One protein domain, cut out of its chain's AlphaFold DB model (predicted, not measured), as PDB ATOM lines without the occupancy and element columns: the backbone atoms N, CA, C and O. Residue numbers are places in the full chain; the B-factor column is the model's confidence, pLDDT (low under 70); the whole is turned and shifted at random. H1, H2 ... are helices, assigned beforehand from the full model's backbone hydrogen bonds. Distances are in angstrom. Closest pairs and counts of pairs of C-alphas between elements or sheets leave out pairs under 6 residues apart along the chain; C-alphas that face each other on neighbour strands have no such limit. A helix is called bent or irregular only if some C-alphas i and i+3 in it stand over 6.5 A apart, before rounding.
ATOM      1  N   LEU A   2      20.036  17.275  31.269       92.69
ATOM      2  CA  LEU A   2      19.757  18.707  31.561       92.69
ATOM      3  C   LEU A   2      19.582  19.596  30.317       92.69
ATOM      4  O   LEU A   2      18.548  20.228  30.137       92.69
ATOM      5  N   LEU A   3      20.583  19.603  29.440       95.75
ATOM      6  CA  LEU A   3      20.549  20.395  28.209       95.75
ATOM      7  C   LEU A   3      19.691  19.720  27.135       95.75
ATOM      8  O   LEU A   3      18.916  20.345  26.422       95.75
ATOM      9  N   GLU A   4      19.801  18.404  27.066       95.12
ATOM     10  CA  GLU A   4      19.209  17.563  26.038       95.12
ATOM     11  C   GLU A   4      17.690  17.656  25.950       95.12
ATOM     12  O   GLU A   4      17.145  17.768  24.855       95.12
ATOM     13  N   VAL A   5      17.019  17.671  27.104       96.38
ATOM     14  CA  VAL A   5      15.557  17.776  27.208       96.38
ATOM     15  C   VAL A   5      15.042  19.034  26.508       96.38
ATOM     16  O   VAL A   5      13.943  19.025  25.954       96.38
ATOM     17  N   THR A   6      15.847  20.100  26.480       96.31
ATOM     18  CA  THR A   6      15.465  21.381  25.873       96.31
ATOM     19  C   THR A   6      15.627  21.406  24.351       96.31
ATOM     20  O   THR A   6      14.861  22.095  23.676       96.31
ATOM     21  N   ILE A   7      16.567  20.639  23.784       96.44
ATOM     22  CA  ILE A   7      16.874  20.669  22.339       96.44
ATOM     23  C   ILE A   7      16.308  19.490  21.557       96.44
ATOM     24  O   ILE A   7      15.844  19.677  20.430       96.44
ATOM     25  N   ARG A   8      16.322  18.285  22.129       96.81
ATOM     26  CA  ARG A   8      15.913  17.059  21.435       96.81
ATOM     27  C   ARG A   8      14.467  16.709  21.737       96.81
ATOM     28  O   ARG A   8      13.935  17.059  22.788       96.81
ATOM     29  N   ARG A   9      13.832  16.018  20.793       95.25
ATOM     30  CA  ARG A   9      12.432  15.564  20.876       95.25
ATOM     31  C   ARG A   9      12.353  14.059  20.685       95.25
ATOM     32  O   ARG A   9      13.292  13.464  20.168       95.25
ATOM     33  N   ASN A  10      11.223  13.453  21.018       94.81
ATOM     34  CA  ASN A  10      10.945  12.042  20.762       94.81
ATOM     35  C   ASN A  10      11.910  11.063  21.472       94.81
ATOM     36  O   ASN A  10      12.363  10.080  20.888       94.81
ATOM     37  N   PHE A  11      12.178  11.283  22.762       95.50
ATOM     38  CA  PHE A  11      13.005  10.394  23.598       95.50
ATOM     39  C   PHE A  11      12.410   8.997  23.814       95.50
ATOM     40  O   PHE A  11      11.203   8.840  23.932       95.50
ATOM     41  N   GLY A  12      13.237   7.970  23.925       93.88
ATOM     42  CA  GLY A  12      12.796   6.639  24.322       93.88
ATOM     43  C   GLY A  12      12.271   6.613  25.762       93.88
ATOM     44  O   GLY A  12      12.735   7.363  26.621       93.88
ATOM     45  N   GLU A  13      11.315   5.723  26.031       91.81
ATOM     46  CA  GLU A  13      10.659   5.584  27.340       91.81
ATOM     47  C   GLU A  13      11.638   5.267  28.482       91.81
ATOM     48  O   GLU A  13      11.507   5.785  29.586       91.81
ATOM     49  N   ARG A  14      12.653   4.438  28.222       92.44
ATOM     50  CA  ARG A  14      13.689   4.117  29.216       92.44
ATOM     51  C   ARG A  14      14.746   5.211  29.318       92.44
ATOM     52  O   ARG A  14      15.428   5.282  30.335       92.44
ATOM     53  N   TYR A  15      14.894   6.033  28.281       94.44
ATOM     54  CA  TYR A  15      15.875   7.112  28.252       94.44
ATOM     55  C   TYR A  15      15.436   8.307  29.105       94.44
ATOM     56  O   TYR A  15      16.210   8.817  29.914       94.44
ATOM     57  N   PHE A  16      14.187   8.753  28.942       95.69
ATOM     58  CA  PHE A  16      13.653   9.898  29.674       95.69
ATOM     59  C   PHE A  16      12.646   9.462  30.735       95.69
ATOM     60  O   PHE A  16      11.631   8.840  30.437       95.69
ATOM     61  N   GLN A  17      12.896   9.875  31.975       94.88
ATOM     62  CA  GLN A  17      11.984   9.683  33.097       94.88
ATOM     63  C   GLN A  17      11.692  11.036  33.749       94.88
ATOM     64  O   GLN A  17      12.612  11.710  34.226       94.88
ATOM     65  N   ALA A  18      10.413  11.425  33.820       95.31
ATOM     66  CA  ALA A  18      10.006  12.679  34.460       95.31
ATOM     67  C   ALA A  18      10.447  12.765  35.929       95.31
ATOM     68  O   ALA A  18      10.831  13.839  36.384       95.31
ATOM     69  N   ALA A  19      10.469  11.640  36.653       96.19
ATOM     70  CA  ALA A  19      10.964  11.588  38.028       96.19
ATOM     71  C   ALA A  19      12.418  12.079  38.133       96.19
ATOM     72  O   ALA A  19      12.731  12.893  38.997       96.19
ATOM     73  N   THR A  20      13.292  11.672  37.209       96.06
ATOM     74  CA  THR A  20      14.684  12.140  37.157       96.06
ATOM     75  C   THR A  20      14.761  13.643  36.888       96.06
ATOM     76  O   THR A  20      15.541  14.340  37.536       96.06
ATOM     77  N   ALA A  21      13.929  14.172  35.985       96.88
ATOM     78  CA  ALA A  21      13.878  15.609  35.707       96.88
ATOM     79  C   ALA A  21      13.397  16.426  36.924       96.88
ATOM     80  O   ALA A  21      13.991  17.458  37.248       96.88
ATOM     81  N   VAL A  22      12.376  15.943  37.639       97.94
ATOM     82  CA  VAL A  22      11.880  16.563  38.878       97.94
ATOM     83  C   VAL A  22      12.959  16.542  39.961       97.94
ATOM     84  O   VAL A  22      13.257  17.587  40.535       97.94
ATOM     85  N   SER A  23      13.601  15.395  40.195       97.75
ATOM     86  CA  SER A  23      14.667  15.255  41.196       97.75
ATOM     87  C   SER A  23      15.844  16.194  40.927       97.75
ATOM     88  O   SER A  23      16.303  16.881  41.838       97.75
ATOM     89  N   ILE A  24      16.297  16.284  39.669       96.75
ATOM     90  CA  ILE A  24      17.357  17.222  39.268       96.75
ATOM     91  C   ILE A  24      16.914  18.672  39.493       96.75
ATOM     92  O   ILE A  24      17.698  19.481  39.983       96.75
ATOM     93  N   THR A  25      15.662  19.010  39.174       97.69
ATOM     94  CA  THR A  25      15.142  20.370  39.372       97.69
ATOM     95  C   THR A  25      15.106  20.755  40.841       97.69
ATOM     96  O   THR A  25      15.556  21.843  41.182       97.69
ATOM     97  N   VAL A  26      14.623  19.872  41.717       98.00
ATOM     98  CA  VAL A  26      14.606  20.117  43.167       98.00
ATOM     99  C   VAL A  26      16.029  20.301  43.689       98.00
ATOM    100  O   VAL A  26      16.301  21.278  44.384       98.00
ATOM    101  N   LEU A  27      16.958  19.424  43.296       97.25
ATOM    102  CA  LEU A  27      18.366  19.536  43.679       97.25
ATOM    103  C   LEU A  27      18.962  20.891  43.258       97.25
ATOM    104  O   LEU A  27      19.578  21.580  44.070       97.25
ATOM    105  N   LEU A  28      18.741  21.302  42.005       96.81
ATOM    106  CA  LEU A  28      19.243  22.573  41.481       96.81
ATOM    107  C   LEU A  28      18.508  23.795  42.042       96.81
ATOM    108  O   LEU A  28      19.110  24.861  42.109       96.81
ATOM    109  N   ALA A  29      17.242  23.681  42.441       97.31
ATOM    110  CA  ALA A  29      16.492  24.772  43.063       97.31
ATOM    111  C   ALA A  29      17.002  25.081  44.476       97.31
ATOM    112  O   ALA A  29      17.010  26.236  44.891       97.31
ATOM    113  N   VAL A  30      17.453  24.056  45.205       97.06
ATOM    114  CA  VAL A  30      17.978  24.212  46.568       97.06
ATOM    115  C   VAL A  30      19.444  24.668  46.565       97.06
ATOM    116  O   VAL A  30      19.876  25.372  47.477       97.06
ATOM    117  N   LEU A  31      20.210  24.334  45.521       95.69
ATOM    118  CA  LEU A  31      21.648  24.615  45.434       95.69
ATOM    119  C   LEU A  31      22.036  26.098  45.665       95.69
ATOM    120  O   LEU A  31      22.955  26.330  46.455       95.69
ATOM    121  N   PRO A  32      21.358  27.114  45.082       95.38
ATOM    122  CA  PRO A  32      21.629  28.524  45.370       95.38
ATOM    123  C   PRO A  32      21.624  28.891  46.856       95.38
ATOM    124  O   PRO A  32      22.475  29.668  47.284       95.38
ATOM    125  N   MET A  33      20.718  28.308  47.651       93.44
ATOM    126  CA  MET A  33      20.618  28.598  49.088       93.44
ATOM    127  C   MET A  33      21.872  28.145  49.844       93.44
ATOM    128  O   MET A  33      22.364  28.859  50.720       93.44
ATOM    129  N   PHE A  34      22.435  26.992  49.470       93.00
ATOM    130  CA  PHE A  34      23.698  26.511  50.034       93.00
ATOM    131  C   PHE A  34      24.883  27.385  49.611       93.00
ATOM    132  O   PHE A  34      25.732  27.707  50.444       93.00
ATOM    133  N   LEU A  35      24.921  27.812  48.343       90.25
ATOM    134  CA  LEU A  35      25.980  28.684  47.831       90.25
ATOM    135  C   LEU A  35      25.996  30.038  48.550       90.25
ATOM    136  O   LEU A  35      27.065  30.512  48.934       90.25
ATOM    137  N   THR A  36      24.828  30.644  48.787       90.19
ATOM    138  CA  THR A  36      24.748  31.913  49.523       90.19
ATOM    139  C   THR A  36      25.027  31.760  51.008       90.19
ATOM    140  O   THR A  36      25.711  32.609  51.582       90.19
ATOM    141  N   GLY A  37      24.565  30.662  51.619       85.25
ATOM    142  CA  GLY A  37      24.858  30.337  53.015       85.25
ATOM    143  C   GLY A  37      26.363  30.287  53.269       85.25
ATOM    144  O   GLY A  37      26.859  31.009  54.133       85.25
ATOM    145  N   ALA A  38      27.099  29.553  52.429       82.56
ATOM    146  CA  ALA A  38      28.555  29.459  52.513       82.56
ATOM    147  C   ALA A  38      29.242  30.831  52.410       82.56
ATOM    148  O   ALA A  38      30.126  31.130  53.205       82.56
ATOM    149  N   THR A  39      28.813  31.698  51.484       79.38
ATOM    150  CA  THR A  39      29.399  33.044  51.344       79.38
ATOM    151  C   THR A  39      29.057  33.979  52.504       79.38
ATOM    152  O   THR A  39      29.886  34.798  52.892       79.38
ATOM    153  N   SER A  40      27.866  33.845  53.094       80.50
ATOM    154  CA  SER A  40      27.445  34.685  54.221       80.50
ATOM    155  C   SER A  40      28.209  34.371  55.511       80.50
ATOM    156  O   SER A  40      28.512  35.279  56.284       80.50
ATOM    157  N   SER A  41      28.631  33.114  55.698       79.56
ATOM    158  CA  SER A  41      29.499  32.709  56.813       79.56
ATOM    159  C   SER A  41      30.881  33.376  56.785       79.56
ATOM    160  O   SER A  41      31.517  33.475  57.829       79.56
ATOM    161  N   PHE A  42      31.326  33.887  55.631       77.44
ATOM    162  CA  PHE A  42      32.571  34.653  55.491       77.44
ATOM    163  C   PHE A  42      32.405  36.167  55.744       77.44
ATOM    164  O   PHE A  42      33.320  36.938  55.460       77.44
ATOM    165  N   GLY A  43      31.275  36.603  56.317       65.75
ATOM    166  CA  GLY A  43      31.094  37.968  56.835       65.75
ATOM    167  C   GLY A  43      30.288  38.920  55.945       65.75
ATOM    168  O   GLY A  43      30.269  40.119  56.207       65.75
ATOM    169  N   GLY A  44      29.611  38.412  54.909       77.19
ATOM    170  CA  GLY A  44      28.733  39.209  54.049       77.19
ATOM    171  C   GLY A  44      27.252  39.012  54.382       77.19
ATOM    172  O   GLY A  44      26.724  37.913  54.226       77.19
ATOM    173  N   HIS A  45      26.548  40.076  54.774       83.25
ATOM    174  CA  HIS A  45      25.083  40.075  54.751       83.25
ATOM    175  C   HIS A  45      24.608  40.200  53.298       83.25
ATOM    176  O   HIS A  45      24.811  41.235  52.672       83.25
ATOM    177  N   ILE A  46      23.986  39.147  52.761       84.94
ATOM    178  CA  ILE A  46      23.349  39.167  51.435       84.94
ATOM    179  C   ILE A  46      21.882  39.546  51.634       84.94
ATOM    180  O   ILE A  46      21.167  38.868  52.376       84.94
ATOM    181  N   SER A  47      21.429  40.623  50.993       92.12
ATOM    182  CA  SER A  47      20.015  40.994  51.030       92.12
ATOM    183  C   SER A  47      19.181  40.075  50.126       92.12
ATOM    184  O   SER A  47      19.685  39.474  49.174       92.12
ATOM    185  N   MET A  48      17.877  39.956  50.399       89.94
ATOM    186  CA  MET A  48      16.976  39.145  49.567       89.94
ATOM    187  C   MET A  48      16.914  39.654  48.115       89.94
ATOM    188  O   MET A  48      16.776  38.853  47.191       89.94
ATOM    189  N   SER A  49      17.043  40.968  47.901       93.62
ATOM    190  CA  SER A  49      17.113  41.552  46.558       93.62
ATOM    191  C   SER A  49      18.361  41.099  45.809       93.62
ATOM    192  O   SER A  49      18.234  40.652  44.673       93.62
ATOM    193  N   ASP A  50      19.529  41.107  46.461       91.75
ATOM    194  CA  ASP A  50      20.786  40.669  45.836       91.75
ATOM    195  C   ASP A  50      20.733  39.178  45.482       91.75
ATOM    196  O   ASP A  50      21.223  38.752  44.434       91.75
ATOM    197  N   PHE A  51      20.105  38.368  46.345       93.69
ATOM    198  CA  PHE A  51      19.871  36.952  46.069       93.69
ATOM    199  C   PHE A  51      19.018  36.768  44.813       93.69
ATOM    200  O   PHE A  51      19.394  36.021  43.907       93.69
ATOM    201  N   LEU A  52      17.869  37.446  44.745       94.12
ATOM    202  CA  LEU A  52      16.969  37.317  43.606       94.12
ATOM    203  C   LEU A  52      17.625  37.816  42.322       94.12
ATOM    204  O   LEU A  52      17.590  37.091  41.337       94.12
ATOM    205  N   GLU A  53      18.280  38.976  42.323       92.88
ATOM    206  CA  GLU A  53      18.971  39.506  41.140       92.88
ATOM    207  C   GLU A  53      20.040  38.536  40.616       92.88
ATOM    208  O   GLU A  53      20.138  38.287  39.410       92.88
ATOM    209  N   ARG A  54      20.792  37.914  41.529       93.75
ATOM    210  CA  ARG A  54      21.865  36.982  41.177       93.75
ATOM    211  C   ARG A  54      21.363  35.625  40.682       93.75
ATOM    212  O   ARG A  54      22.025  35.014  39.848       93.75
ATOM    213  N   PHE A  55      20.235  35.128  41.192       96.12
ATOM    214  CA  PHE A  55      19.721  33.789  40.867       96.12
ATOM    215  C   PHE A  55      18.436  33.794  40.027       96.12
ATOM    216  O   PHE A  55      17.916  32.726  39.707       96.12
ATOM    217  N   LEU A  56      17.928  34.952  39.597       96.19
ATOM    218  CA  LEU A  56      16.705  35.034  38.791       96.19
ATOM    219  C   LEU A  56      16.814  34.203  37.508       96.19
ATOM    220  O   LEU A  56      15.929  33.402  37.209       96.19
ATOM    221  N   THR A  57      17.921  34.338  36.772       96.69
ATOM    222  CA  THR A  57      18.158  33.583  35.527       96.69
ATOM    223  C   THR A  57      18.226  32.075  35.764       96.69
ATOM    224  O   THR A  57      17.788  31.298  34.916       96.69
ATOM    225  N   TRP A  58      18.709  31.653  36.935       97.81
ATOM    226  CA  TRP A  58      18.748  30.256  37.349       97.81
ATOM    227  C   TRP A  58      17.341  29.686  37.511       97.81
ATOM    228  O   TRP A  58      17.025  28.640  36.947       97.81
ATOM    229  N   TYR A  59      16.467  30.381  38.240       97.38
ATOM    230  CA  TYR A  59      15.089  29.927  38.428       97.38
ATOM    231  C   TYR A  59      14.279  29.990  37.129       97.38
ATOM    232  O   TYR A  59      13.508  29.070  36.859       97.38
ATOM    233  N   ILE A  60      14.506  31.000  36.280       97.50
ATOM    234  CA  ILE A  60      13.929  31.046  34.928       97.50
ATOM    235  C   ILE A  60      14.353  29.809  34.128       97.50
ATOM    236  O   ILE A  60      13.506  29.152  33.523       97.50
ATOM    237  N   TYR A  61      15.640  29.447  34.158       97.50
ATOM    238  CA  TYR A  61      16.128  28.233  33.506       97.50
ATOM    239  C   TYR A  61      15.425  26.973  34.033       97.50
ATOM    240  O   TYR A  61      15.006  26.143  33.229       97.50
ATOM    241  N   LEU A  62      15.232  26.839  35.350       98.00
ATOM    242  CA  LEU A  62      14.527  25.687  35.932       98.00
ATOM    243  C   LEU A  62      13.065  25.604  35.484       98.00
ATOM    244  O   LEU A  62      12.588  24.515  35.167       98.00
ATOM    245  N   VAL A  63      12.366  26.740  35.398       98.25
ATOM    246  CA  VAL A  63      10.992  26.792  34.873       98.25
ATOM    247  C   VAL A  63      10.959  26.343  33.411       98.25
ATOM    248  O   VAL A  63      10.139  25.500  33.047       98.25
ATOM    249  N   VAL A  64      11.880  26.840  32.581       97.81
ATOM    250  CA  VAL A  64      11.992  26.436  31.170       97.81
ATOM    251  C   VAL A  64      12.326  24.948  31.046       97.81
ATOM    252  O   VAL A  64      11.706  24.242  30.251       97.81
ATOM    253  N   PHE A  65      13.262  24.444  31.849       97.94
ATOM    254  CA  PHE A  65      13.632  23.031  31.872       97.94
ATOM    255  C   PHE A  65      12.436  22.144  32.232       97.94
ATOM    256  O   PHE A  65      12.156  21.182  31.517       97.94
ATOM    257  N   MET A  66      11.681  22.495  33.276       98.38
ATOM    258  CA  MET A  66      10.483  21.755  33.685       98.38
ATOM    259  C   MET A  66       9.359  21.816  32.654       98.38
ATOM    260  O   MET A  66       8.664  20.819  32.441       98.38
ATOM    261  N   TYR A  67       9.198  22.956  31.980       98.19
ATOM    262  CA  TYR A  67       8.263  23.087  30.867       98.19
ATOM    263  C   TYR A  67       8.604  22.098  29.744       98.19
ATOM    264  O   TYR A  67       7.757  21.297  29.349       98.19
ATOM    265  N   TYR A  68       9.861  22.068  29.286       98.06
ATOM    266  CA  TYR A  68      10.286  21.106  28.266       98.06
ATOM    267  C   TYR A  68      10.220  19.659  28.759       98.06
ATOM    268  O   TYR A  68       9.784  18.795  28.006       98.06
ATOM    269  N   ALA A  69      10.579  19.380  30.013       97.31
ATOM    270  CA  ALA A  69      10.450  18.047  30.596       97.31
ATOM    271  C   ALA A  69       8.992  17.557  30.578       97.31
ATOM    272  O   ALA A  69       8.741  16.392  30.275       97.31
ATOM    273  N   SER A  70       8.034  18.449  30.833       97.56
ATOM    274  CA  SER A  70       6.603  18.136  30.756       97.56
ATOM    275  C   SER A  70       6.178  17.823  29.320       97.56
ATOM    276  O   SER A  70       5.549  16.794  29.087       97.56
ATOM    277  N   LEU A  71       6.625  18.623  28.342       96.69
ATOM    278  CA  LEU A  71       6.392  18.334  26.920       96.69
ATOM    279  C   LEU A  71       6.974  16.975  26.505       96.69
ATOM    280  O   LEU A  71       6.328  16.214  25.789       96.69
ATOM    281  N   ARG A  72       8.185  16.643  26.967       96.38
ATOM    282  CA  ARG A  72       8.822  15.348  26.681       96.38
ATOM    283  C   ARG A  72       8.088  14.184  27.346       96.38
ATOM    284  O   ARG A  72       7.998  13.117  26.749       96.38
ATOM    285  N   GLN A  73       7.530  14.384  28.540       95.62
ATOM    286  CA  GLN A  73       6.693  13.379  29.190       95.62
ATOM    287  C   GLN A  73       5.427  13.106  28.370       95.62
ATOM    288  O   GLN A  73       5.052  11.949  28.196       95.62
ATOM    289  N   ASP A  74       4.794  14.150  27.835       94.94
ATOM    290  CA  ASP A  74       3.609  14.005  26.986       94.94
ATOM    291  C   ASP A  74       3.921  13.277  25.666       94.94
ATOM    292  O   ASP A  74       3.115  12.469  25.219       94.94
ATOM    293  N   GLU A  75       5.123  13.456  25.102       92.62
ATOM    294  CA  GLU A  75       5.613  12.705  23.926       92.62
ATOM    295  C   GLU A  75       5.845  11.199  24.191       92.62
ATOM    296  O   GLU A  75       6.041  10.428  23.244       92.62
ATOM    297  N   ILE A  76       5.897  10.776  25.458       90.50
ATOM    298  CA  ILE A  76       6.183   9.387  25.869       90.50
ATOM    299  C   ILE A  76       4.945   8.688  26.433       90.50
ATOM    300  O   ILE A  76       4.900   7.460  26.421       90.50
ATOM    301  N   LYS A  77       3.936   9.427  26.914       82.75
ATOM    302  CA  LYS A  77       2.719   8.846  27.500       82.75
ATOM    303  C   LYS A  77       2.069   7.849  26.530       82.75
ATOM    304  O   LYS A  77       1.529   8.226  25.495       82.75
ATOM    305  N   ARG A  78       2.113   6.567  26.901       73.50
ATOM    306  CA  ARG A  78       1.441   5.464  26.204       73.50
ATOM    307  C   ARG A  78       0.037   5.252  26.763       73.50
ATOM    308  O   ARG A  78      -0.233   5.556  27.926       73.50
ATOM    309  N   LEU A  79      -0.836   4.667  25.944       61.44
ATOM    310  CA  LEU A  79      -2.051   4.031  26.443       61.44
ATOM    311  C   LEU A  79      -1.642   2.763  27.216       61.44
ATOM    312  O   LEU A  79      -0.839   1.979  26.701       61.44
ATOM    313  N   PRO A  80      -2.145   2.549  28.444       64.31
ATOM    314  CA  PRO A  80      -1.816   1.355  29.213       64.31
ATOM    315  C   PRO A  80      -2.200   0.094  28.423       64.31
ATOM    316  O   PRO A  80      -3.340  -0.038  27.984       64.31
ATOM    317  N   GLY A  81      -1.241  -0.819  28.232       66.94
ATOM    318  CA  GLY A  81      -1.453  -2.115  27.571       66.94
ATOM    319  C   GLY A  81      -1.009  -2.222  26.107       66.94
ATOM    320  O   GLY A  81      -1.070  -3.320  25.563       66.94
ATOM    321  N   VAL A  82      -0.524  -1.146  25.472       79.19
ATOM    322  CA  VAL A  82       0.016  -1.202  24.097       79.19
ATOM    323  C   VAL A  82       1.526  -0.972  24.121       79.19
ATOM    324  O   VAL A  82       1.995   0.152  24.309       79.19
ATOM    325  N   PHE A  83       2.298  -2.046  23.929       80.56
ATOM    326  CA  PHE A  83       3.730  -1.934  23.669       80.56
ATOM    327  C   PHE A  83       3.937  -1.465  22.230       80.56
ATOM    328  O   PHE A  83       3.606  -2.167  21.279       80.56
ATOM    329  N   ASP A  84       4.474  -0.258  22.078       75.81
ATOM    330  CA  ASP A  84       4.871   0.269  20.777       75.81
ATOM    331  C   ASP A  84       6.269  -0.258  20.416       75.81
ATOM    332  O   ASP A  84       7.271   0.160  21.010       75.81
ATOM    333  N   PHE A  85       6.307  -1.198  19.468       83.81
ATOM    334  CA  PHE A  85       7.532  -1.766  18.897       83.81
ATOM    335  C   PHE A  85       8.185  -0.847  17.852       83.81
ATOM    336  O   PHE A  85       9.331  -1.081  17.480       83.81
ATOM    337  N   ALA A  86       7.516   0.225  17.410       84.88
ATOM    338  CA  ALA A  86       8.068   1.145  16.416       84.88
ATOM    339  C   ALA A  86       9.137   2.086  16.997       84.88
ATOM    340  O   ALA A  86       9.894   2.707  16.250       84.88
ATOM    341  N   ARG A  87       9.221   2.215  18.330       84.62
ATOM    342  CA  ARG A  87      10.147   3.141  18.997       84.62
ATOM    343  C   ARG A  87      11.137   2.414  19.890       84.62
ATOM    344  O   ARG A  87      10.773   1.795  20.888       84.62
ATOM    345  N   PHE A  88      12.421   2.608  19.598       91.06
ATOM    346  CA  PHE A  88      13.492   2.122  20.456       91.06
ATOM    347  C   PHE A  88      13.423   2.781  21.841       91.06
ATOM    348  O   PHE A  88      13.509   4.005  21.984       91.06
ATOM    349  N   SER A  89      13.273   1.958  22.879       91.31
ATOM    350  CA  SER A  89      13.045   2.421  24.253       91.31
ATOM    351  C   SER A  89      14.205   3.233  24.837       91.31
ATOM    352  O   SER A  89      13.978   4.048  25.729       91.31
ATOM    353  N   LEU A  90      15.425   3.067  24.321       93.25
ATOM    354  CA  LEU A  90      16.626   3.806  24.732       93.25
ATOM    355  C   LEU A  90      17.009   4.930  23.753       93.25
ATOM    356  O   LEU A  90      18.120   5.451  23.815       93.25
ATOM    357  N   SER A  91      16.109   5.319  22.842       94.44
ATOM    358  CA  SER A  91      16.362   6.432  21.922       94.44
ATOM    359  C   SER A  91      16.696   7.722  22.684       94.44
ATOM    360  O   SER A  91      15.945   8.150  23.559       94.44
ATOM    361  N   LYS A  92      17.782   8.402  22.307       94.94
ATOM    362  CA  LYS A  92      18.179   9.699  22.892       94.94
ATOM    363  C   LYS A  92      17.442  10.893  22.280       94.94
ATOM    364  O   LYS A  92      17.842  12.044  22.434       94.94
ATOM    365  N   GLY A  93      16.375  10.614  21.539       95.00
ATOM    366  CA  GLY A  93      15.630  11.614  20.801       95.00
ATOM    367  C   GLY A  93      16.313  12.050  19.507       95.00
ATOM    368  O   GLY A  93      17.454  11.707  19.201       95.00
ATOM    369  N   ILE A  94      15.558  12.811  18.730       96.38
ATOM    370  CA  ILE A  94      15.919  13.292  17.405       96.38
ATOM    371  C   ILE A  94      16.602  14.654  17.540       96.38
ATOM    372  O   ILE A  94      16.099  15.547  18.232       96.38
ATOM    373  N   ILE A  95      17.729  14.804  16.842       96.94
ATOM    374  CA  ILE A  95      18.479  16.059  16.720       96.94
ATOM    375  C   ILE A  95      17.578  17.136  16.110       96.94
ATOM    376  O   ILE A  95      16.867  16.906  15.126       96.94
TER     377      ILE A  95
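This is residues 2 to 95 of the 222 residues of an uncharacterized protein of Spirosoma pollinicola (UniProt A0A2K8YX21). Two long helices, H2 and H3, run side by side in opposite ways as a rod, with short H1 packed on H3. Residues 38 to 43 stick out at one end and 79 to 86 at the other. The printed part has 94 residues, with helices H1, H2, H3 in that order and no named strand: all helix, loose, radius of gyration of the C-alphas 18.0 A, spans 60 by 19 by 19 A.

Find C-alpha 4 at (19.209, 17.563, 26.038), where H1, residues 4 to 7, begins. H2, residues 18 to 40, was assigned as one helix by its hydrogen bonds but is bent, C-alphas 29 and 32 being 6.8 A apart; its arms are H2a, residues 18 to 29, 16.2 A, and H2b, residues 32 to 40, 12.3 A. H3, residues 48 to 74, 36.3 A, ends at C-alpha 74 (3.609, 14.005, 26.986); it is irregular, C-alphas 54 and 57 being 7.6 A apart.

H2a and H3 touch, closest at C-alphas of Ala 18 and Gln 73, 6.3 A, at a shallow tilt of 4 degrees. H2b and H3 are close but not clearly touching. H1 touches H3 residues 65 to 72 alone, closest at C-alphas of Thr 6 and Tyr 68, 5.7 A. Every O i to N i+4 pair is within hydrogen-bond range in H2a and H2b, and 21 of 23 in H3; H1 is too short for one.

The farthest C-alphas, Gly 43 and Phe 85, are 59.8 A apart. The printed part has no cut, both links are short, and pLDDT is under 70 at residues 43 and 79 to 81.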